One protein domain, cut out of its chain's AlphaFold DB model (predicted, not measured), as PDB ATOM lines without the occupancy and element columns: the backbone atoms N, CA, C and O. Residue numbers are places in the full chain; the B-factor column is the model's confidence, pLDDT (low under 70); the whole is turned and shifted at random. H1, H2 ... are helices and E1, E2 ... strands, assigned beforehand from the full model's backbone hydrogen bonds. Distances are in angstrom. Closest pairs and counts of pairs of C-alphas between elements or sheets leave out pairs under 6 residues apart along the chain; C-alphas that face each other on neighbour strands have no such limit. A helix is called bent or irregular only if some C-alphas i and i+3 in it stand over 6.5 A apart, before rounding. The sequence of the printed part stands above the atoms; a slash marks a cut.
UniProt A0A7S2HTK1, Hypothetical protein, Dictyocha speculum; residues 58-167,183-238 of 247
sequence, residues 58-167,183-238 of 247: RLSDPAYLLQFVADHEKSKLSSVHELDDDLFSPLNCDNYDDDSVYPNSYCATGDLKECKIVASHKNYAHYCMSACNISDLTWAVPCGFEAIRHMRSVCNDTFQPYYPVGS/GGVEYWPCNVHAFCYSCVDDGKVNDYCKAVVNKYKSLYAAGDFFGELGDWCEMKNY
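What this domain is: This is residues 58 to 167 and 183 to 238 of the 247 residues of the protein "Hypothetical protein" of Dictyocha speculum (UniProt A0A7S2HTK1). A short helix, H4, forms the core, with H6, H7, H8 and the hairpin of H2 and H3 packed round it; H2 and H3 lie toward one end of the longest axis and H1 at the other, with H9 reaching H1 past H5. A long strip without named elements, residues 76 to 104, runs along the outside from H1 back to H2, and residues 74 to 79 stand free. The printed part has 166 residues with nine named helices and one named strand, in the order H1 to H5, E1, H6 to H9; the class is mostly helix. It is compact, with a radius of gyration of the C-alphas of 15.2 A and spans of 43 by 34 by 29 A.

Where its parts are: H1, residues 62 to 75, begins at C-alpha 62 (224.351, 190.978, 313.965) and is 19.6 A long. H2, residues 105 to 120, is 23.1 A long, with a kink of 33 degrees near residue 113. H3, residues 122 to 132, 13.9 A, is irregular: C-alphas 127 and 130 are 7.7 A apart. H4, residues 140 to 149, is 14.4 A long and begins at C-alpha 140 (207.103, 194.334, 295.455). H5 is residues 151 to 155 and E1 residues 185 to 187. H6, residues 189 to 199, is 15.0 A long, and H7, residues 207 to 216, 14.4 A. H8 is residues 222 to 227. H9, residues 229 to 237, is 13.8 A long and ends at C-alpha 237 (228.783, 202.895, 312.375).

How they stand to each other: H4 is the hub, touching five helices. It touches H6 at a shallow tilt of 31 degrees, the same way, closest at the C-alphas of Pro 142 and Ala 194, 4.6 A. H7 touches it at Arg 149 and Tyr 208, C-alphas 5.6 A, and H8 at Gly 144 and Ala 222, 5.2 A. H3 touches it at Ala 131 and Ala 140, 5.1 A; residues 111 to 118 of H2 touch it, closest at Asp 111 and Ala 140, 5.4 A. H2 and H3 form a helical hairpin at 26 degrees. H1 and H7 touch, opposite ways at a shallow tilt of 20 degrees, with the C-alphas of Val 69 and Asp 207 6.0 A apart. H9 touches H5, with the C-alphas of Cys 155 and Cys 233 5.2 A apart. E1 pairs with no named strand and meets H6 only through their link. Every O i to N i+4 pair is within hydrogen-bond range in H1, H4, H5, H6, H7 and H8, against 7 of 12 in H2, 4 of 7 in H3 and 3 of 5 in H9.

The domain as a whole: The C-alphas farthest apart, of Ser 78 and Ser 135, are 45.1 A apart. Residues 168 to 182 are not printed, with 25.9 A from C-alpha 167 to C-alpha 183 across the cut. The link from H1 to H2 is long, at 29 residues. The mean pLDDT of the printed part is 77.6; 53 residues are under 70, among them residues 58 to 90 and 95 to 105.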
ATOM      1  N   ARG A  58     227.866 182.196 314.565       53.47
ATOM      2  CA  ARG A  58     228.097 183.610 314.858       53.47
ATOM      3  C   ARG A  58     227.322 184.550 313.942       53.47
ATOM      4  O   ARG A  58     227.090 185.675 314.347       53.47
ATOM      5  N   LEU A  59     226.834 184.121 312.774       46.28
ATOM      6  CA  LEU A  59     225.992 184.975 311.918       46.28
ATOM      7  C   LEU A  59     224.598 185.252 312.505       46.28
ATOM      8  O   LEU A  59     223.886 186.123 312.008       46.28
ATOM      9  N   SER A  60     224.204 184.537 313.564       50.59
ATOM     10  CA  SER A  60     223.033 184.901 314.372       50.59
ATOM     11  C   SER A  60     223.267 186.160 315.222       50.59
ATOM     12  O   SER A  60     222.303 186.814 315.618       50.59
ATOM     13  N   ASP A  61     224.532 186.528 315.458       57.56
ATOM     14  CA  ASP A  61     224.938 187.791 316.067       57.56
ATOM     15  C   ASP A  61     225.109 188.860 314.964       57.56
ATOM     16  O   ASP A  61     225.987 188.741 314.097       57.56
ATOM     17  N   PRO A  62     224.297 189.933 314.980       53.47
ATOM     18  CA  PRO A  62     224.351 190.978 313.965       53.47
ATOM     19  C   PRO A  62     225.722 191.660 313.817       53.47
ATOM     20  O   PRO A  62     226.055 192.126 312.725       53.47
ATOM     21  N   ALA A  63     226.540 191.696 314.876       59.06
ATOM     22  CA  ALA A  63     227.884 192.271 314.819       59.06
ATOM     23  C   ALA A  63     228.833 191.429 313.948       59.06
ATOM     24  O   ALA A  63     229.623 191.971 313.172       59.06
ATOM     25  N   TYR A  64     228.721 190.101 314.020       63.88
ATOM     26  CA  TYR A  64     229.515 189.185 313.200       63.88
ATOM     27  C   TYR A  64     229.009 189.113 311.763       63.88
ATOM     28  O   TYR A  64     229.816 188.965 310.850       63.88
ATOM     29  N   LEU A  65     227.701 189.266 311.548       61.75
ATOM     30  CA  LEU A  65     227.098 189.260 310.218       61.75
ATOM     31  C   LEU A  65     227.671 190.357 309.314       61.75
ATOM     32  O   LEU A  65     227.995 190.115 308.155       61.75
ATOM     33  N   LEU A  66     227.842 191.564 309.848       60.69
ATOM     34  CA  LEU A  66     228.376 192.682 309.072       60.69
ATOM     35  C   LEU A  66     229.894 192.734 309.052       60.69
ATOM     36  O   LEU A  66     230.442 193.197 308.056       60.69
ATOM     37  N   GLN A  67     230.572 192.208 310.075       65.00
ATOM     38  CA  GLN A  67     232.004 191.936 309.986       65.00
ATOM     39  C   GLN A  67     232.280 190.928 308.863       65.00
ATOM     40  O   GLN A  67     233.144 191.175 308.031       65.00
ATOM     41  N   PHE A  68     231.476 189.865 308.765       65.81
ATOM     42  CA  PHE A  68     231.524 188.903 307.666       65.81
ATOM     43  C   PHE A  68     231.292 189.584 306.315       65.81
ATOM     44  O   PHE A  68     232.116 189.428 305.420       65.81
ATOM     45  N   VAL A  69     230.242 190.403 306.165       64.06
ATOM     46  CA  VAL A  69     230.006 191.136 304.907       64.06
ATOM     47  C   VAL A  69     231.154 192.108 304.597       64.06
ATOM     48  O   VAL A  69     231.593 192.187 303.454       64.06
ATOM     49  N   ALA A  70     231.679 192.832 305.587       64.69
ATOM     50  CA  ALA A  70     232.769 193.789 305.401       64.69
ATOM     51  C   ALA A  70     234.100 193.111 305.049       64.69
ATOM     52  O   ALA A  70     234.837 193.609 304.196       64.69
ATOM     53  N   ASP A  71     234.413 191.983 305.680       60.25
ATOM     54  CA  ASP A  71     235.616 191.202 305.405       60.25
ATOM     55  C   ASP A  71     235.501 190.462 304.075       60.25
ATOM     56  O   ASP A  71     236.476 190.412 303.327       60.25
ATOM     57  N   HIS A  72     234.306 189.987 303.723       59.41
ATOM     58  CA  HIS A  72     234.033 189.381 302.425       59.41
ATOM     59  C   HIS A  72     234.073 190.412 301.283       59.41
ATOM     60  O   HIS A  72     234.646 190.163 300.224       59.41
ATOM     61  N   GLU A  73     233.563 191.629 301.492       59.38
ATOM     62  CA  GLU A  73     233.741 192.724 300.534       59.38
ATOM     63  C   GLU A  73     235.212 193.125 300.357       59.38
ATOM     64  O   GLU A  73     235.622 193.469 299.248       59.38
ATOM     65  N   LYS A  74     236.019 193.074 301.425       61.12
ATOM     66  CA  LYS A  74     237.471 193.292 301.336       61.12
ATOM     67  C   LYS A  74     238.187 192.122 300.653       61.12
ATOM     68  O   LYS A  74     239.177 192.354 299.957       61.12
ATOM     69  N   SER A  75     237.709 190.890 300.831       50.88
ATOM     70  CA  SER A  75     238.309 189.673 300.267       50.88
ATOM     71  C   SER A  75     237.852 189.355 298.840       50.88
ATOM     72  O   SER A  75     238.531 188.590 298.152       50.88
ATOM     73  N   LYS A  76     236.791 190.013 298.339       49.56
ATOM     74  CA  LYS A  76     236.250 189.935 296.963       49.56
ATOM     75  C   LYS A  76     237.258 190.189 295.827       49.56
ATOM     76  O   LYS A  76     236.894 190.085 294.660       49.56
ATOM     77  N   LEU A  77     238.531 190.453 296.132       50.19
ATOM     78  CA  LEU A  77     239.631 190.349 295.172       50.19
ATOM     79  C   LEU A  77     240.031 188.900 294.819       50.19
ATOM     80  O   LEU A  77     240.825 188.720 293.898       50.19
ATOM     81  N   SER A  78     239.529 187.868 295.506       40.03
ATOM     82  CA  SER A  78     239.979 186.491 295.278       40.03
ATOM     83  C   SER A  78     238.905 185.444 295.603       40.03
ATOM     84  O   SER A  78     238.708 185.099 296.762       40.03
ATOM     85  N   SER A  79     238.326 184.858 294.550       40.25
ATOM     86  CA  SER A  79     237.519 183.619 294.489       40.25
ATOM     87  C   SER A  79     235.982 183.731 294.410       40.25
ATOM     88  O   SER A  79     235.337 184.663 294.882       40.25
ATOM     89  N   VAL A  80     235.424 182.784 293.649       43.28
ATOM     90  CA  VAL A  80     234.014 182.571 293.297       43.28
ATOM     91  C   VAL A  80     233.491 181.524 294.281       43.28
ATOM     92  O   VAL A  80     233.951 180.390 294.220       43.28
ATOM     93  N   HIS A  81     232.585 181.883 295.191       48.19
ATOM     94  CA  HIS A  81     231.900 180.899 296.038       48.19
ATOM     95  C   HIS A  81     230.570 180.495 295.397       48.19
ATOM     96  O   HIS A  81     229.709 181.353 295.189       48.19
ATOM     97  N   GLU A  82     230.440 179.202 295.091       51.00
ATOM     98  CA  GLU A  82     229.190 178.538 294.707       51.00
ATOM     99  C   GLU A  82     228.179 178.555 295.871       51.00
ATOM    100  O   GLU A  82     228.534 178.798 297.027       51.00
ATOM    101  N   LEU A  83     226.906 178.325 295.545       50.50
ATOM    102  CA  LEU A  83     225.734 178.219 296.427       50.50
ATOM    103  C   LEU A  83     225.783 177.002 297.391       50.50
ATOM    104  O   LEU A  83     224.776 176.335 297.600       50.50
ATOM    105  N   ASP A  84     226.940 176.684 297.971       47.91
ATOM    106  CA  ASP A  84     227.159 175.506 298.829       47.91
ATOM    107  C   ASP A  84     226.839 175.795 300.310       47.91
ATOM    108  O   ASP A  84     227.665 175.610 301.198       47.91
ATOM    109  N   ASP A  85     225.647 176.337 300.569       58.72
ATOM    110  CA  ASP A  85     225.122 176.552 301.924       58.72
ATOM    111  C   ASP A  85     223.896 175.650 302.119       58.72
ATOM    112  O   ASP A  85     222.950 175.705 301.327       58.72
ATOM    113  N   ASP A  86     223.858 174.871 303.204       60.38
ATOM    114  CA  ASP A  86     222.751 173.955 303.543       60.38
ATOM    115  C   ASP A  86     221.375 174.647 303.572       60.38
ATOM    116  O   ASP A  86     220.342 174.013 303.358       60.38
ATOM    117  N   LEU A  87     221.351 175.960 303.836       61.88
ATOM    118  CA  LEU A  87     220.126 176.763 303.847       61.88
ATOM    119  C   LEU A  87     219.598 177.046 302.440       61.88
ATOM    120  O   LEU A  87     218.390 177.167 302.255       61.88
ATOM    121  N   PHE A  88     220.497 177.186 301.468       64.31
ATOM    122  CA  PHE A  88     220.126 177.424 300.084       64.31
ATOM    123  C   PHE A  88     220.016 176.119 299.320       64.31
ATOM    124  O   PHE A  88     219.238 176.086 298.392       64.31
ATOM    125  N   SER A  89     220.671 175.024 299.702       62.75
ATOM    126  CA  SER A  89     220.536 173.746 298.995       62.75
ATOM    127  C   SER A  89     219.087 173.205 299.025       62.75
ATOM    128  O   SER A  89     218.471 173.148 300.098       62.75
ATOM    129  N   PRO A  90     218.490 172.802 297.878       66.56
ATOM    130  CA  PRO A  90     219.063 172.658 296.530       66.56
ATOM    131  C   PRO A  90     218.742 173.820 295.554       66.56
ATOM    132  O   PRO A  90     218.563 173.590 294.358       66.56
ATOM    133  N   LEU A  91     218.614 175.058 296.032       73.12
ATOM    134  CA  LEU A  91     218.357 176.257 295.230       73.12
ATOM    135  C   LEU A  91     219.390 176.379 294.112       73.12
ATOM    136  O   LEU A  91     220.565 176.656 294.345       73.12
ATOM    137  N   ASN A  92     218.908 176.230 292.885       75.25
ATOM    138  CA  ASN A  92     219.677 176.473 291.682       75.25
ATOM    139  C   ASN A  92     219.024 177.615 290.907       75.25
ATOM    140  O   ASN A  92     218.043 177.401 290.197       75.25
ATOM    141  N   CYS A  93     219.576 178.819 291.041       78.00
ATOM    142  CA  CYS A  93     219.047 179.983 290.343       78.00
ATOM    143  C   CYS A  93     219.171 179.895 288.817       78.00
ATOM    144  O   CYS A  93     218.398 180.559 288.148       78.00
ATOM    145  N   ASP A  94     219.984 179.007 288.240       71.50
ATOM    146  CA  ASP A  94     219.970 178.785 286.783       71.50
ATOM    147  C   ASP A  94     218.612 178.247 286.292       71.50
ATOM    148  O   ASP A  94     218.246 178.423 285.131       71.50
ATOM    149  N   ASN A  95     217.843 177.603 287.179       65.25
ATOM    150  CA  ASN A  95     216.498 177.100 286.889       65.25
ATOM    151  C   ASN A  95     215.383 178.073 287.306       65.25
ATOM    152  O   ASN A  95     214.226 177.842 286.957       65.25
ATOM    153  N   TYR A  96     215.712 179.112 288.081       63.50
ATOM    154  CA  TYR A  96     214.744 180.011 288.723       63.50
ATOM    155  C   TYR A  96     215.051 181.499 288.503       63.50
ATOM    156  O   TYR A  96     214.378 182.358 289.049       63.50
ATOM    157  N   ASP A  97     216.044 181.854 287.709       60.56
ATOM    158  CA  ASP A  97     216.254 183.211 287.215       60.56
ATOM    159  C   ASP A  97     215.621 183.287 285.820       60.56
ATOM    160  O   ASP A  97     216.305 183.225 284.800       60.56
ATOM    161  N   ASP A  98     214.282 183.226 285.773       54.97
ATOM    162  CA  ASP A  98     213.511 183.142 284.534       54.97
ATOM    163  C   ASP A  98     212.792 184.450 284.177       54.97
ATOM    164  O   ASP A  98     211.688 184.816 284.585       54.97
ATOM    165  N   ASP A  99     213.392 185.137 283.231       57.59
ATOM    166  CA  ASP A  99     212.978 186.477 282.805       57.59
ATOM    167  C   ASP A  99     211.642 186.535 282.074       57.59
ATOM    168  O   ASP A  99     211.138 187.607 281.738       57.59
ATOM    169  N   SER A 100     211.084 185.365 281.767       54.62
ATOM    170  CA  SER A 100     209.777 185.227 281.133       54.62
ATOM    171  C   SER A 100     208.641 185.028 282.141       54.62
ATOM    172  O   SER A 100     207.469 185.163 281.776       54.62
ATOM    173  N   VAL A 101     208.963 184.744 283.406       57.88
ATOM    174  CA  VAL A 101     207.977 184.523 284.471       57.88
ATOM    175  C   VAL A 101     207.927 185.708 285.425       57.88
ATOM    176  O   VAL A 101     206.872 185.947 286.010       57.88
ATOM    177  N   TYR A 102     208.977 186.524 285.521       59.59
ATOM    178  CA  TYR A 102     208.947 187.700 286.382       59.59
ATOM    179  C   TYR A 102     209.235 189.026 285.648       59.59
ATOM    180  O   TYR A 102     210.283 189.157 285.023       59.59
ATOM    181  N   PRO A 103     208.367 190.055 285.762       64.69
ATOM    182  CA  PRO A 103     207.029 190.051 286.364       64.69
ATOM    183  C   PRO A 103     205.969 189.517 285.381       64.69
ATOM    184  O   PRO A 103     205.816 190.029 284.273       64.69
ATOM    185  N   ASN A 104     205.172 188.531 285.803       68.88
ATOM    186  CA  ASN A 104     203.978 188.072 285.081       68.88
ATOM    187  C   ASN A 104     202.705 188.213 285.937       68.88
ATOM    188  O   ASN A 104     202.761 188.497 287.134       68.88
ATOM    189  N   SER A 105     201.532 187.980 285.339       68.56
ATOM    190  CA  SER A 105     200.238 188.102 286.031       68.56
ATOM    191  C   SER A 105     200.070 187.154 287.228       68.56
ATOM    192  O   SER A 105     199.297 187.437 288.144       68.56
ATOM    193  N   TYR A 106     200.764 186.012 287.225       72.25
ATOM    194  CA  TYR A 106     200.734 185.062 288.333       72.25
ATOM    195  C   TYR A 106     201.511 185.616 289.531       72.25
ATOM    196  O   TYR A 106     200.942 185.756 290.615       72.25
ATOM    197  N   CYS A 107     202.759 186.038 289.321       76.31
ATOM    198  CA  CYS A 107     203.574 186.632 290.375       76.31
ATOM    199  C   CYS A 107     203.011 187.963 290.869       76.31
ATOM    200  O   CYS A 107     202.942 188.162 292.079       76.31
ATOM    201  N   ALA A 108     202.416 188.766 289.980       75.25
ATOM    202  CA  ALA A 108     201.687 189.972 290.361       75.25
ATOM    203  C   ALA A 108     200.607 189.703 291.431       75.25
ATOM    204  O   ALA A 108     200.372 190.533 292.303       75.25
ATOM    205  N   THR A 109     199.972 188.522 291.444       71.94
ATOM    206  CA  THR A 109     198.996 188.166 292.493       71.94
ATOM    207  C   THR A 109     199.656 187.953 293.860       71.94
ATOM    208  O   THR A 109     199.079 188.322 294.889       71.94
ATOM    209  N   GLY A 110     200.854 187.362 293.890       72.31
ATOM    210  CA  GLY A 110     201.667 187.241 295.101       72.31
ATOM    211  C   GLY A 110     202.181 188.601 295.568       72.31
ATOM    212  O   GLY A 110     202.004 188.961 296.732       72.31
ATOM    213  N   ASP A 111     202.680 189.410 294.639       78.38
ATOM    214  CA  ASP A 111     203.146 190.769 294.902       78.38
ATOM    215  C   ASP A 111     202.038 191.690 295.416       78.38
ATOM    216  O   ASP A 111     202.289 192.524 296.275       78.38
ATOM    217  N   LEU A 112     200.782 191.512 294.996       82.38
ATOM    218  CA  LEU A 112     199.650 192.243 295.574       82.38
ATOM    219  C   LEU A 112     199.450 191.944 297.068       82.38
ATOM    220  O   LEU A 112     198.956 192.801 297.810       82.38
ATOM    221  N   LYS A 113     199.795 190.734 297.530       84.25
ATOM    222  CA  LYS A 113     199.788 190.409 298.965       84.25
ATOM    223  C   LYS A 113     200.965 191.083 299.658       84.25
ATOM    224  O   LYS A 113     200.744 191.731 300.681       84.25
ATOM    225  N   GLU A 114     202.152 191.005 299.064       87.94
ATOM    226  CA  GLU A 114     203.350 191.686 299.560       87.94
ATOM    227  C   GLU A 114     203.136 193.203 299.649       87.94
ATOM    228  O   GLU A 114     203.490 193.833 300.638       87.94
ATOM    229  N   CYS A 115     202.420 193.803 298.702       90.06
ATOM    230  CA  CYS A 115     202.105 195.228 298.708       90.06
ATOM    231  C   CYS A 115     201.295 195.689 299.921       90.06
ATOM    232  O   CYS A 115     201.376 196.853 300.313       90.06
ATOM    233  N   LYS A 116     200.542 194.789 300.566       89.94
ATOM    234  CA  LYS A 116     199.893 195.096 301.849       89.94
ATOM    235  C   LYS A 116     200.923 195.211 302.970       89.94
ATOM    236  O   LYS A 116     200.784 196.089 303.819       89.94
ATOM    237  N   ILE A 117     201.950 194.361 302.948       89.75
ATOM    238  CA  ILE A 117     203.087 194.407 303.873       89.75
ATOM    239  C   ILE A 117     203.877 195.692 303.615       89.75
ATOM    240  O   ILE A 117     204.030 196.486 304.545       89.75
ATOM    241  N   VAL A 118     204.242 195.976 302.358       91.19
ATOM    242  CA  VAL A 118     204.908 197.226 301.943       91.19
ATOM    243  C   VAL A 118     204.169 198.440 302.496       91.19
ATOM    244  O   VAL A 118     204.765 199.261 303.184       91.19
ATOM    245  N   ALA A 119     202.856 198.531 302.268       91.56
ATOM    246  CA  ALA A 119     202.050 199.656 302.735       91.56
ATOM    247  C   ALA A 119     201.958 199.780 304.264       91.56
ATOM    248  O   ALA A 119     201.713 200.876 304.771       91.56
ATOM    249  N   SER A 120     202.147 198.686 305.000       90.75
ATOM    250  CA  SER A 120     202.095 198.672 306.465       90.75
ATOM    251  C   SER A 120     203.433 199.009 307.138       90.75
ATOM    252  O   SER A 120     203.445 199.414 308.300       90.75
ATOM    253  N   HIS A 121     204.553 198.913 306.412       92.25
ATOM    254  CA  HIS A 121     205.892 199.203 306.923       92.25
ATOM    255  C   HIS A 121     206.426 200.519 306.357       92.25
ATOM    256  O   HIS A 121     206.715 200.620 305.171       92.25
ATOM    257  N   LYS A 122     206.641 201.526 307.215       95.25
ATOM    258  CA  LYS A 122     207.108 202.863 306.792       95.25
ATOM    259  C   LYS A 122     208.377 202.813 305.930       95.25
ATOM    260  O   LYS A 122     208.428 203.478 304.902       95.25
ATOM    261  N   ASN A 123     209.381 202.037 306.343       95.50
ATOM    262  CA  ASN A 123     210.644 201.920 305.610       95.50
ATOM    263  C   ASN A 123     210.453 201.187 304.281       95.50
ATOM    264  O   ASN A 123     210.970 201.624 303.260       95.50
ATOM    265  N   TYR A 124     209.661 200.116 304.278       95.12
ATOM    266  CA  TYR A 124     209.401 199.356 303.062       95.12
ATOM    267  C   TYR A 124     208.613 200.194 302.049       95.12
ATOM    268  O   TYR A 124     209.001 200.292 300.890       95.12
ATOM    269  N   ALA A 125     207.559 200.886 302.493       95.38
ATOM    270  CA  ALA A 125     206.807 201.831 301.675       95.38
ATOM    271  C   ALA A 125     207.698 202.940 301.106       95.38
ATOM    272  O   ALA A 125     207.574 203.277 299.932       95.38
ATOM    273  N   HIS A 126     208.601 203.500 301.916       95.88
ATOM    274  CA  HIS A 126     209.497 204.570 301.475       95.88
ATOM    275  C   HIS A 126     210.323 204.164 300.249       95.88
ATOM    276  O   HIS A 126     210.408 204.942 299.302       95.88
ATOM    277  N   TYR A 127     210.854 202.939 300.225       96.25
ATOM    278  CA  TYR A 127     211.690 202.470 299.116       96.25
ATOM    279  C   TYR A 127     210.923 201.745 298.005       96.25
ATOM    280  O   TYR A 127     211.303 201.875 296.850       96.25
ATOM    281  N   CYS A 128     209.851 201.014 298.320       95.56
ATOM    282  CA  CYS A 128     209.211 200.070 297.393       95.56
ATOM    283  C   CYS A 128     207.729 200.323 297.109       95.56
ATOM    284  O   CYS A 128     207.109 199.547 296.385       95.56
ATOM    285  N   MET A 129     207.124 201.409 297.603       94.25
ATOM    286  CA  MET A 129     205.713 201.696 297.290       94.25
ATOM    287  C   MET A 129     205.468 201.888 295.784       94.25
ATOM    288  O   MET A 129     204.394 201.556 295.284       94.25
ATOM    289  N   SER A 130     206.454 202.386 295.032       92.19
ATOM    290  CA  SER A 130     206.360 202.497 293.570       92.19
ATOM    291  C   SER A 130     206.195 201.135 292.886       92.19
ATOM    292  O   SER A 130     205.480 201.051 291.889       92.19
ATOM    293  N   ALA A 131     206.758 200.063 293.455       91.62
ATOM    294  CA  ALA A 131     206.607 198.698 292.954       91.62
ATOM    295  C   ALA A 131     205.189 198.128 293.143       91.62
ATOM    296  O   ALA A 131     204.810 197.143 292.506       91.62
ATOM    297  N   CYS A 132     204.382 198.786 293.977       90.12
ATOM    298  CA  CYS A 132     202.985 198.450 294.233       90.12
ATOM    299  C   CYS A 132     201.985 199.234 293.388       90.12
ATOM    300  O   CYS A 132     200.781 199.004 293.496       90.12
ATOM    301  N   ASN A 133     202.455 200.167 292.560       78.06
ATOM    302  CA  ASN A 133     201.590 201.082 291.832       78.06
ATOM    303  C   ASN A 133     201.580 200.786 290.332       78.06
ATOM    304  O   ASN A 133     202.078 201.586 289.542       78.06
ATOM    305  N   ILE A 134     201.023 199.641 289.930       62.97
ATOM    306  CA  ILE A 134     200.766 199.349 288.515       62.97
ATOM    307  C   ILE A 134     199.453 198.578 288.413       62.97
ATOM    308  O   ILE A 134     199.229 197.615 289.141       62.97
ATOM    309  N   SER A 135     198.588 199.020 287.504       61.97
ATOM    310  CA  SER A 135     197.231 198.520 287.298       61.97
ATOM    311  C   SER A 135     197.131 197.025 286.991       61.97
ATOM    312  O   SER A 135     196.035 196.509 287.143       61.97
ATOM    313  N   ASP A 136     198.227 196.328 286.650       57.31
ATOM    314  CA  ASP A 136     198.197 194.883 286.360       57.31
ATOM    315  C   ASP A 136     199.492 194.096 286.692       57.31
ATOM    316  O   ASP A 136     199.490 192.872 286.575       57.31
ATOM    317  N   LEU A 137     200.600 194.738 287.105       70.62
ATOM    318  CA  LEU A 137     201.902 194.066 287.314       70.62
ATOM    319  C   LEU A 137     202.688 194.682 288.484       70.62
ATOM    320  O   LEU A 137     203.579 195.503 288.281       70.62
ATOM    321  N   THR A 138     202.344 194.317 289.717       84.38
ATOM    322  CA  THR A 138     203.139 194.680 290.903       84.38
ATOM    323  C   THR A 138     204.416 193.850 290.981       84.38
ATOM    324  O   THR A 138     204.414 192.703 290.543       84.38
ATOM    325  N   TRP A 139     205.475 194.417 291.561       89.75
ATOM    326  CA  TRP A 139     206.781 193.759 291.696       89.75
ATOM    327  C   TRP A 139     207.451 194.038 293.049       89.75
ATOM    328  O   TRP A 139     208.636 194.359 293.155       89.75
ATOM    329  N   ALA A 140     206.657 193.977 294.116       90.88
ATOM    330  CA  ALA A 140     207.103 194.334 295.455       90.88
ATOM    331  C   ALA A 140     208.207 193.418 295.996       90.88
ATOM    332  O   ALA A 140     209.151 193.924 296.601       90.88
ATOM    333  N   VAL A 141     208.122 192.104 295.760       90.12
ATOM    334  CA  VAL A 141     209.107 191.151 296.293       90.12
ATOM    335  C   VAL A 141     210.516 191.391 295.706       90.12
ATOM    336  O   VAL A 141     211.455 191.518 296.495       90.12
ATOM    337  N   PRO A 142     210.714 191.538 294.377       90.81
ATOM    338  CA  PRO A 142     212.013 191.904 293.820       90.81
ATOM    339  C   PRO A 142     212.480 193.267 294.289       90.81
ATOM    340  O   PRO A 142     213.644 193.386 294.632       90.81
ATOM    341  N   CYS A 143     211.600 194.272 294.394       93.94
ATOM    342  CA  CYS A 143     212.013 195.556 294.961       93.94
ATOM    343  C   CYS A 143     212.621 195.379 296.359       93.94
ATOM    344  O   CYS A 143     213.650 195.976 296.681       93.94
ATOM    345  N   GLY A 144     212.012 194.526 297.188       94.94
ATOM    346  CA  GLY A 144     212.526 194.227 298.517       94.94
ATOM    347  C   GLY A 144     213.913 193.583 298.491       94.94
ATOM    348  O   GLY A 144     214.811 194.027 299.207       94.94
ATOM    349  N   PHE A 145     214.123 192.583 297.636       94.62
ATOM    350  CA  PHE A 145     215.431 191.939 297.501       94.62
ATOM    351  C   PHE A 145     216.485 192.814 296.815       94.62
ATOM    352  O   PHE A 145     217.653 192.778 297.199       94.62
ATOM    353  N   GLU A 146     216.095 193.652 295.862       94.31
ATOM    354  CA  GLU A 146     216.955 194.644 295.222       94.31
ATOM    355  C   GLU A 146     217.443 195.676 296.252       94.31
ATOM    356  O   GLU A 146     218.636 195.981 296.334       94.31
ATOM    357  N   ALA A 147     216.543 196.143 297.121       95.94
ATOM    358  CA  ALA A 147     216.893 197.015 298.234       95.94
ATOM    359  C   ALA A 147     217.873 196.336 299.206       95.94
ATOM    360  O   ALA A 147     218.839 196.966 299.639       95.94
ATOM    361  N   ILE A 148     217.679 195.046 299.504       95.38
ATOM    362  CA  ILE A 148     218.625 194.258 300.309       95.38
ATOM    363  C   ILE A 148     219.990 194.172 299.613       95.38
ATOM    364  O   ILE A 148     221.007 194.477 300.234       95.38
ATOM    365  N   ARG A 149     220.048 193.832 298.319       93.75
ATOM    366  CA  ARG A 149     221.298 193.819 297.533       93.75
ATOM    367  C   ARG A 149     222.023 195.164 297.595       93.75
ATOM    368  O   ARG A 149     223.254 195.204 297.670       93.75
ATOM    369  N   HIS A 150     221.268 196.258 297.581       93.88
ATOM    370  CA  HIS A 150     221.763 197.629 297.652       93.88
ATOM    371  C   HIS A 150     221.655 198.240 299.057       93.88
ATOM    372  O   HIS A 150     221.517 199.460 299.187       93.88
ATOM    373  N   MET A 151     221.801 197.432 300.117       92.88
ATOM    374  CA  MET A 151     221.643 197.860 301.515       92.88
ATOM    375  C   MET A 151     222.426 199.136 301.855       92.88
ATOM    376  O   MET A 151     221.927 200.009 302.558       92.88
ATOM    377  N   ARG A 152     223.637 199.318 301.307       90.38
ATOM    378  CA  ARG A 152     224.414 200.560 301.496       90.38
ATOM    379  C   ARG A 152     223.717 201.804 300.962       90.38
ATOM    380  O   ARG A 152     223.775 202.847 301.611       90.38
ATOM    381  N   SER A 153     223.110 201.703 299.785       93.75
ATOM    382  CA  SER A 153     222.364 202.794 299.161       93.75
ATOM    383  C   SER A 153     221.073 203.066 299.924       93.75
ATOM    384  O   SER A 153     220.739 204.233 300.116       93.75
ATOM    385  N   VAL A 154     220.405 202.020 300.425       95.12
ATOM    386  CA  VAL A 154     219.233 202.131 301.310       95.12
ATOM    387  C   VAL A 154     219.614 202.863 302.597       95.12
ATOM    388  O   VAL A 154     219.022 203.880 302.926       95.12
ATOM    389  N   CYS A 155     220.676 202.447 303.287       92.56
ATOM    390  CA  CYS A 155     221.125 203.113 304.513       92.56
ATOM    391  C   CYS A 155     221.650 204.541 304.303       92.56
ATOM    392  O   CYS A 155     221.785 205.293 305.265       92.56
ATOM    393  N   ASN A 156     221.963 204.917 303.063       92.56
ATOM    394  CA  ASN A 156     222.321 206.280 302.677       92.56
ATOM    395  C   ASN A 156     221.137 207.090 302.132       92.56
ATOM    396  O   ASN A 156     221.352 208.222 301.714       92.56
ATOM    397  N   ASP A 157     219.931 206.516 302.087       94.94
ATOM    398  CA  ASP A 157     218.734 207.127 301.495       94.94
ATOM    399  C   ASP A 157     218.934 207.558 300.023       94.94
ATOM    400  O   ASP A 157     218.474 208.599 299.564       94.94
ATOM    401  N   THR A 158     219.690 206.752 299.269       95.50
ATOM    402  CA  THR A 158     220.016 206.981 297.841       95.50
ATOM    403  C   THR A 158     219.540 205.857 296.927       95.50
ATOM    404  O   THR A 158     219.692 205.944 295.711       95.50
ATOM    405  N   PHE A 159     218.980 204.789 297.498       96.38
ATOM    406  CA  PHE A 159     218.405 203.693 296.731       96.38
ATOM    407  C   PHE A 159     217.192 204.175 295.927       96.38
ATOM    408  O   PHE A 159     216.380 204.963 296.414       96.38
ATOM    409  N   GLN A 160     217.087 203.700 294.690       93.88
ATOM    410  CA  GLN A 160     215.943 203.901 293.810       93.88
ATOM    411  C   GLN A 160     215.647 202.548 293.171       93.88
ATOM    412  O   GLN A 160     216.544 202.022 292.513       93.88
ATOM    413  N   PRO A 161     214.444 201.993 293.366       89.94
ATOM    414  CA  PRO A 161     214.138 200.670 292.854       89.94
ATOM    415  C   PRO A 161     213.994 200.728 291.329       89.94
ATOM    416  O   PRO A 161     213.427 201.692 290.793       89.94
ATOM    417  N   TYR A 162     214.475 199.707 290.621       85.12
ATOM    418  CA  TYR A 162     214.297 199.600 289.173       85.12
ATOM    419  C   TYR A 162     213.295 198.508 288.822       85.12
ATOM    420  O   TYR A 162     213.323 197.406 289.355       85.12
ATOM    421  N   TYR A 163     212.398 198.808 287.879       84.62
ATOM    422  CA  TYR A 163     211.498 197.780 287.373       84.62
ATOM    423  C   TYR A 163     212.327 196.641 286.767       84.62
ATOM    424  O   TYR A 163     213.194 196.932 285.933       84.62
ATOM    425  N   PRO A 164     212.067 195.378 287.132       77.94
ATOM    426  CA  PRO A 164     212.808 194.252 286.594       77.94
ATOM    427  C   PRO A 164     212.539 194.125 285.087       77.94
ATOM    428  O   PRO A 164     211.440 193.765 284.668       77.94
ATOM    429  N   VAL A 165     213.521 194.491 284.255       70.00
ATOM    430  CA  VAL A 165     213.421 194.486 282.783       70.00
ATOM    431  C   VAL A 165     214.314 193.407 282.173       70.00
ATOM    432  O   VAL A 165     215.378 193.705 281.641       70.00
ATOM    433  N   GLY A 166     213.854 192.155 282.218       57.94
ATOM    434  CA  GLY A 166     214.586 191.003 281.679       57.94
ATOM    435  C   GLY A 166     215.902 190.708 282.415       57.94
ATOM    436  O   GLY A 166     216.397 191.532 283.186       57.94
ATOM    437  N   SER A 167     216.481 189.535 282.181       50.78
ATOM    438  CA  SER A 167     217.823 189.167 282.641       50.78
ATOM    439  C   SER A 167     218.634 188.498 281.523       50.78
ATOM    440  O   SER A 167     218.319 188.559 280.327       50.78
ATOM    441  N   GLY A 183     215.808 173.907 301.997       75.56
ATOM    442  CA  GLY A 183     216.126 173.729 303.421       75.56
ATOM    443  C   GLY A 183     214.957 173.200 304.276       75.56
ATOM    444  O   GLY A 183     214.876 173.495 305.466       75.56
ATOM    445  N   GLY A 184     214.011 172.463 303.679       80.81
ATOM    446  CA  GLY A 184     212.808 171.956 304.359       80.81
ATOM    447  C   GLY A 184     211.659 172.963 304.511       80.81
ATOM    448  O   GLY A 184     210.657 172.633 305.145       80.81
ATOM    449  N   VAL A 185     211.772 174.160 303.928       82.25
ATOM    450  CA  VAL A 185     210.724 175.192 303.909       82.25
ATOM    451  C   VAL A 185     210.146 175.311 302.502       82.25
ATOM    452  O   VAL A 185     210.891 175.333 301.524       82.25
ATOM    453  N   GLU A 186     208.820 175.382 302.397       85.25
ATOM    454  CA  GLU A 186     208.120 175.584 301.126       85.25
ATOM    455  C   GLU A 186     208.060 177.071 300.762       85.25
ATOM    456  O   GLU A 186     207.570 177.913 301.524       85.25
ATOM    457  N   TYR A 187     208.545 177.384 299.567       84.06
ATOM    458  CA  TYR A 187     208.544 178.720 299.001       84.06
ATOM    459  C   TYR A 187     207.709 178.773 297.738       84.06
ATOM    460  O   TYR A 187     207.765 177.881 296.892       84.06
ATOM    461  N   TRP A 188     206.983 179.873 297.577       82.56
ATOM    462  CA  TRP A 188     206.334 180.166 296.312       82.56
ATOM    463  C   TRP A 188     207.388 180.413 295.234       82.56
ATOM    464  O   TRP A 188     208.335 181.166 295.493       82.56
ATOM    465  N   PRO A 189     207.204 179.874 294.014       80.06
ATOM    466  CA  PRO A 189     208.149 180.067 292.918       80.06
ATOM    467  C   PRO A 189     208.515 181.533 292.714       80.06
ATOM    468  O   PRO A 189     209.687 181.868 292.641       80.06
ATOM    469  N   CYS A 190     207.535 182.438 292.742       78.94
ATOM    470  CA  CYS A 190     207.766 183.870 292.544       78.94
ATOM    471  C   CYS A 190     208.723 184.503 293.567       78.94
ATOM    472  O   CYS A 190     209.445 185.429 293.216       78.94
ATOM    473  N   ASN A 191     208.760 184.016 294.811       84.81
ATOM    474  CA  ASN A 191     209.709 184.496 295.817       84.81
ATOM    475  C   ASN A 191     211.123 183.997 295.533       84.81
ATOM    476  O   ASN A 191     212.080 184.754 295.680       84.81
ATOM    477  N   VAL A 192     211.239 182.742 295.098       85.56
ATOM    478  CA  VAL A 192     212.509 182.165 294.655       85.56
ATOM    479  C   VAL A 192     213.024 182.913 293.423       85.56
ATOM    480  O   VAL A 192     214.178 183.326 293.417       85.56
ATOM    481  N   HIS A 193     212.153 183.190 292.451       82.12
ATOM    482  CA  HIS A 193     212.466 183.979 291.259       82.12
ATOM    483  C   HIS A 193     212.911 185.399 291.605       82.12
ATOM    484  O   HIS A 193     213.969 185.838 291.172       82.12
ATOM    485  N   ALA A 194     212.157 186.110 292.447       86.00
ATOM    486  CA  ALA A 194     212.518 187.456 292.877       86.00
ATOM    487  C   ALA A 194     213.867 187.499 293.614       86.00
ATOM    488  O   ALA A 194     214.643 188.438 293.417       86.00
ATOM    489  N   PHE A 195     214.157 186.486 294.440       89.38
ATOM    490  CA  PHE A 195     215.459 186.336 295.083       89.38
ATOM    491  C   PHE A 195     216.558 186.075 294.055       89.38
ATOM    492  O   PHE A 195     217.545 186.802 294.053       89.38
ATOM    493  N   CYS A 196     216.402 185.086 293.173       86.50
ATOM    494  CA  CYS A 196     217.397 184.768 292.151       86.50
ATOM    495  C   CYS A 196     217.688 185.982 291.261       86.50
ATOM    496  O   CYS A 196     218.839 186.403 291.187       86.50
ATOM    497  N   TYR A 197     216.642 186.629 290.746       85.12
ATOM    498  CA  TYR A 197     216.733 187.838 289.931       85.12
ATOM    499  C   TYR A 197     217.489 188.975 290.629       85.12
ATOM    500  O   TYR A 197     218.368 189.628 290.066       85.12
ATOM    501  N   SER A 198     217.127 189.258 291.881       89.19
ATOM    502  CA  SER A 198     217.639 190.448 292.565       89.19
ATOM    503  C   SER A 198     218.993 190.197 293.209       89.19
ATOM    504  O   SER A 198     219.820 191.103 293.269       89.19
ATOM    505  N   CYS A 199     219.222 188.990 293.720       89.75
ATOM    506  CA  CYS A 199     220.322 188.677 294.618       89.75
ATOM    507  C   CYS A 199     221.395 187.784 294.007       89.75
ATOM    508  O   CYS A 199     222.445 187.685 294.635       89.75
ATOM    509  N   VAL A 200     221.187 187.152 292.852       86.56
ATOM    510  CA  VAL A 200     222.197 186.295 292.215       86.56
ATOM    511  C   VAL A 200     222.735 186.954 290.953       86.56
ATOM    512  O   VAL A 200     221.990 187.512 290.161       86.56
ATOM    513  N   ASP A 201     224.055 186.941 290.803       81.56
ATOM    514  CA  ASP A 201     224.767 187.514 289.661       81.56
ATOM    515  C   ASP A 201     225.957 186.606 289.331       81.56
ATOM    516  O   ASP A 201     226.733 186.261 290.228       81.56
ATOM    517  N   ASP A 202     226.070 186.152 288.080       77.56
ATOM    518  CA  ASP A 202     227.065 185.161 287.633       77.56
ATOM    519  C   ASP A 202     227.170 183.923 288.559       77.56
ATOM    520  O   ASP A 202     228.262 183.496 288.950       77.56
ATOM    521  N   GLY A 203     226.022 183.378 288.983       73.56
ATOM    522  CA  GLY A 203     225.941 182.213 289.879       73.56
ATOM    523  C   GLY A 203     226.327 182.493 291.339       73.56
ATOM    524  O   GLY A 203     226.394 181.572 292.154       73.56
ATOM    525  N   LYS A 204     226.573 183.758 291.706       79.50
ATOM    526  CA  LYS A 204     226.934 184.167 293.069       79.50
ATOM    527  C   LYS A 204     225.817 184.958 293.723       79.50
ATOM    528  O   LYS A 204     225.390 185.983 293.203       79.50
ATOM    529  N   VAL A 205     225.425 184.564 294.933       84.00
ATOM    530  CA  VAL A 205     224.506 185.377 295.744       84.00
ATOM    531  C   VAL A 205     225.245 186.575 296.343       84.00
ATOM    532  O   VAL A 205     226.342 186.441 296.888       84.00
ATOM    533  N   ASN A 206     224.609 187.738 296.300       88.38
ATOM    534  CA  ASN A 206     225.013 188.952 296.982       88.38
ATOM    535  C   ASN A 206     225.087 188.752 298.508       88.38
ATOM    536  O   ASN A 206     224.179 188.197 299.126       88.38
ATOM    537  N   ASP A 207     226.147 189.269 299.126       83.69
ATOM    538  CA  ASP A 207     226.445 189.042 300.546       83.69
ATOM    539  C   ASP A 207     225.373 189.606 301.489       83.69
ATOM    540  O   ASP A 207     225.070 188.984 302.505       83.69
ATOM    541  N   TYR A 208     224.747 190.738 301.146       89.38
ATOM    542  CA  TYR A 208     223.638 191.288 301.928       89.38
ATOM    543  C   TYR A 208     222.401 190.395 301.854       89.38
ATOM    544  O   TYR A 208     221.751 190.157 302.871       89.38
ATOM    545  N   CYS A 209     222.108 189.842 300.680       91.75
ATOM    546  CA  CYS A 209     221.012 188.894 300.522       91.75
ATOM    547  C   CYS A 209     221.260 187.597 301.297       91.75
ATOM    548  O   CYS A 209     220.370 187.148 302.021       91.75
ATOM    549  N   LYS A 210     222.480 187.039 301.216       86.06
ATOM    550  CA  LYS A 210     222.891 185.892 302.042       86.06
ATOM    551  C   LYS A 210     222.684 186.197 303.523       86.06
ATOM    552  O   LYS A 210     222.057 185.418 304.230       86.06
ATOM    553  N   ALA A 211     223.169 187.352 303.979       85.44
ATOM    554  CA  ALA A 211     223.085 187.771 305.370       85.44
ATOM    555  C   ALA A 211     221.637 187.887 305.873       85.44
ATOM    556  O   ALA A 211     221.318 187.369 306.943       85.44
ATOM    557  N   VAL A 212     220.749 188.524 305.104       89.88
ATOM    558  CA  VAL A 212     219.331 188.679 305.466       89.88
ATOM    559  C   VAL A 212     218.626 187.325 305.532       89.88
ATOM    560  O   VAL A 212     218.021 187.004 306.555       89.88
ATOM    561  N   VAL A 213     218.744 186.495 304.492       88.19
ATOM    562  CA  VAL A 213     218.109 185.167 304.476       88.19
ATOM    563  C   VAL A 213     218.669 184.281 305.590       88.19
ATOM    564  O   VAL A 213     217.908 183.567 306.235       88.19
ATOM    565  N   ASN A 214     219.964 184.382 305.900       83.75
ATOM    566  CA  ASN A 214     220.571 183.656 307.015       83.75
ATOM    567  C   ASN A 214     220.088 184.132 308.385       83.75
ATOM    568  O   ASN A 214     219.925 183.291 309.272       83.75
ATOM    569  N   LYS A 215     219.859 185.437 308.573       83.88
ATOM    570  CA  LYS A 215     219.361 185.994 309.838       83.88
ATOM    571  C   LYS A 215     217.924 185.549 310.112       83.88
ATOM    572  O   LYS A 215     217.632 185.092 311.212       83.88
ATOM    573  N   TYR A 216     217.048 185.641 309.112       87.06
ATOM    574  CA  TYR A 216     215.617 185.341 309.271       87.06
ATOM    575  C   TYR A 216     215.232 183.910 308.870       87.06
ATOM    576  O   TYR A 216     214.081 183.514 309.033       87.06
ATOM    577  N   LYS A 217     216.187 183.128 308.352       85.94
ATOM    578  CA  LYS A 217     216.004 181.743 307.881       85.94
ATOM    579  C   LYS A 217     214.853 181.601 306.876       85.94
ATOM    580  O   LYS A 217     214.100 180.633 306.931       85.94
ATOM    581  N   SER A 218     214.690 182.586 305.988       88.12
ATOM    582  CA  SER A 218     213.531 182.669 305.094       88.12
ATOM    583  C   SER A 218     213.794 183.487 303.824       88.12
ATOM    584  O   SER A 218     214.398 184.556 303.888       88.12
ATOM    585  N   LEU A 219     213.260 183.042 302.679       87.00
ATOM    586  CA  LEU A 219     213.117 183.850 301.449       87.00
ATOM    587  C   LEU A 219     211.876 184.773 301.468       87.00
ATOM    588  O   LEU A 219     211.577 185.444 300.484       87.00
ATOM    589  N   TYR A 220     211.147 184.846 302.584       87.94
ATOM    590  CA  TYR A 220     210.115 185.866 302.835       87.94
ATOM    591  C   TYR A 220     210.647 187.047 303.670       87.94
ATOM    592  O   TYR A 220     209.882 187.883 304.140       87.94
ATOM    593  N   ALA A 221     211.967 187.130 303.854       88.88
ATOM    594  CA  ALA A 221     212.620 188.030 304.802       88.88
ATOM    595  C   ALA A 221     212.650 189.520 304.408       88.88
ATOM    596  O   ALA A 221     213.153 190.339 305.177       88.88
ATOM    597  N   ALA A 222     212.143 189.905 303.231       90.50
ATOM    598  CA  ALA A 222     212.155 191.303 302.795       90.50
ATOM    599  C   ALA A 222     211.383 192.215 303.766       90.50
ATOM    600  O   ALA A 222     211.890 193.262 304.172       90.50
ATOM    601  N   GLY A 223     210.194 191.786 304.204       89.19
ATOM    602  CA  GLY A 223     209.408 192.514 305.202       89.19
ATOM    603  C   GLY A 223     210.143 192.674 306.538       89.19
ATOM    604  O   GLY A 223     210.206 193.785 307.071       89.19
ATOM    605  N   ASP A 224     210.758 191.596 307.035       91.06
ATOM    606  CA  ASP A 224     211.514 191.596 308.296       91.06
ATOM    607  C   ASP A 224     212.734 192.526 308.229       91.06
ATOM    608  O   ASP A 224     212.954 193.336 309.134       91.06
ATOM    609  N   PHE A 225     213.471 192.500 307.112       93.38
ATOM    610  CA  PHE A 225     214.580 193.421 306.852       93.38
ATOM    611  C   PHE A 225     214.152 194.889 306.990       93.38
ATOM    612  O   PHE A 225     214.815 195.660 307.684       93.38
ATOM    613  N   PHE A 226     213.030 195.289 306.381       94.56
ATOM    614  CA  PHE A 226     212.553 196.671 306.489       94.56
ATOM    615  C   PHE A 226     211.969 197.016 307.863       94.56
ATOM    616  O   PHE A 226     212.025 198.184 308.272       94.56
ATOM    617  N   GLY A 227     211.419 196.024 308.569       92.25
ATOM    618  CA  GLY A 227     211.001 196.147 309.965       92.25
ATOM    619  C   GLY A 227     212.165 196.504 310.891       92.25
ATOM    620  O   GLY A 227     211.999 197.330 311.786       92.25
ATOM    621  N   GLU A 228     213.350 195.967 310.604       92.56
ATOM    622  CA  GLU A 228     214.584 196.165 311.373       92.56
ATOM    623  C   GLU A 228     215.623 197.031 310.636       92.56
ATOM    624  O   GLU A 228     216.814 196.978 310.939       92.56
ATOM    625  N   LEU A 229     215.208 197.850 309.659       92.00
ATOM    626  CA  LEU A 229     216.152 198.608 308.821       92.00
ATOM    627  C   LEU A 229     217.083 199.515 309.642       92.00
ATOM    628  O   LEU A 229     218.240 199.704 309.275       92.00
ATOM    629  N   GLY A 230     216.579 200.068 310.751       90.38
ATOM    630  CA  GLY A 230     217.380 200.862 311.683       90.38
ATOM    631  C   GLY A 230     218.596 200.086 312.181       90.38
ATOM    632  O   GLY A 230     219.713 200.573 312.044       90.38
ATOM    633  N   ASP A 231     218.396 198.847 312.626       88.00
ATOM    634  CA  ASP A 231     219.460 197.978 313.130       88.00
ATOM    635  C   ASP A 231     220.486 197.678 312.030       88.00
ATOM    636  O   ASP A 231     221.687 197.869 312.225       88.00
ATOM    637  N   TRP A 232     220.019 197.306 310.833       86.62
ATOM    638  CA  TRP A 232     220.887 197.057 309.676       86.62
ATOM    639  C   TRP A 232     221.744 198.275 309.297       86.62
ATOM    640  O   TRP A 232     222.907 198.125 308.914       86.62
ATOM    641  N   CYS A 233     221.199 199.487 309.425       87.44
ATOM    642  CA  CYS A 233     221.894 200.720 309.069       87.44
ATOM    643  C   CYS A 233     222.758 201.303 310.195       87.44
ATOM    644  O   CYS A 233     223.803 201.889 309.909       87.44
ATOM    645  N   GLU A 234     222.381 201.135 311.462       81.88
ATOM    646  CA  GLU A 234     223.175 201.565 312.620       81.88
ATOM    647  C   GLU A 234     224.473 200.771 312.739       81.88
ATOM    648  O   GLU A 234     225.519 201.318 313.099       81.88
ATOM    649  N   MET A 235     224.448 199.504 312.334       65.25
ATOM    650  CA  MET A 235     225.637 198.663 312.333       65.25
ATOM    651  C   MET A 235     226.723 199.121 311.339       65.25
ATOM    652  O   MET A 235     227.883 198.744 311.483       65.25
ATOM    653  N   LYS A 236     226.411 200.019 310.392       55.50
ATOM    654  CA  LYS A 236     227.402 200.696 309.532       55.50
ATOM    655  C   LYS A 236     228.367 201.592 310.322       55.50
ATOM    656  O   LYS A 236     229.473 201.861 309.857       55.50
ATOM    657  N   ASN A 237     227.956 202.055 311.506       53.44
ATOM    658  CA  ASN A 237     228.783 202.895 312.375       53.44
ATOM    659  C   ASN A 237     229.753 202.094 313.250       53.44
ATOM    660  O   ASN A 237     230.602 202.700 313.904       53.44
ATOM    661  N   TYR A 238     229.694 200.757 313.232       51.25
ATOM    662  CA  TYR A 238     230.799 199.938 313.718       51.25
ATOM    663  C   TYR A 238     231.918 199.982 312.678       51.25
ATOM    664  O   TYR A 238     232.129 199.066 311.888       51.25
TER     665      TYR A 238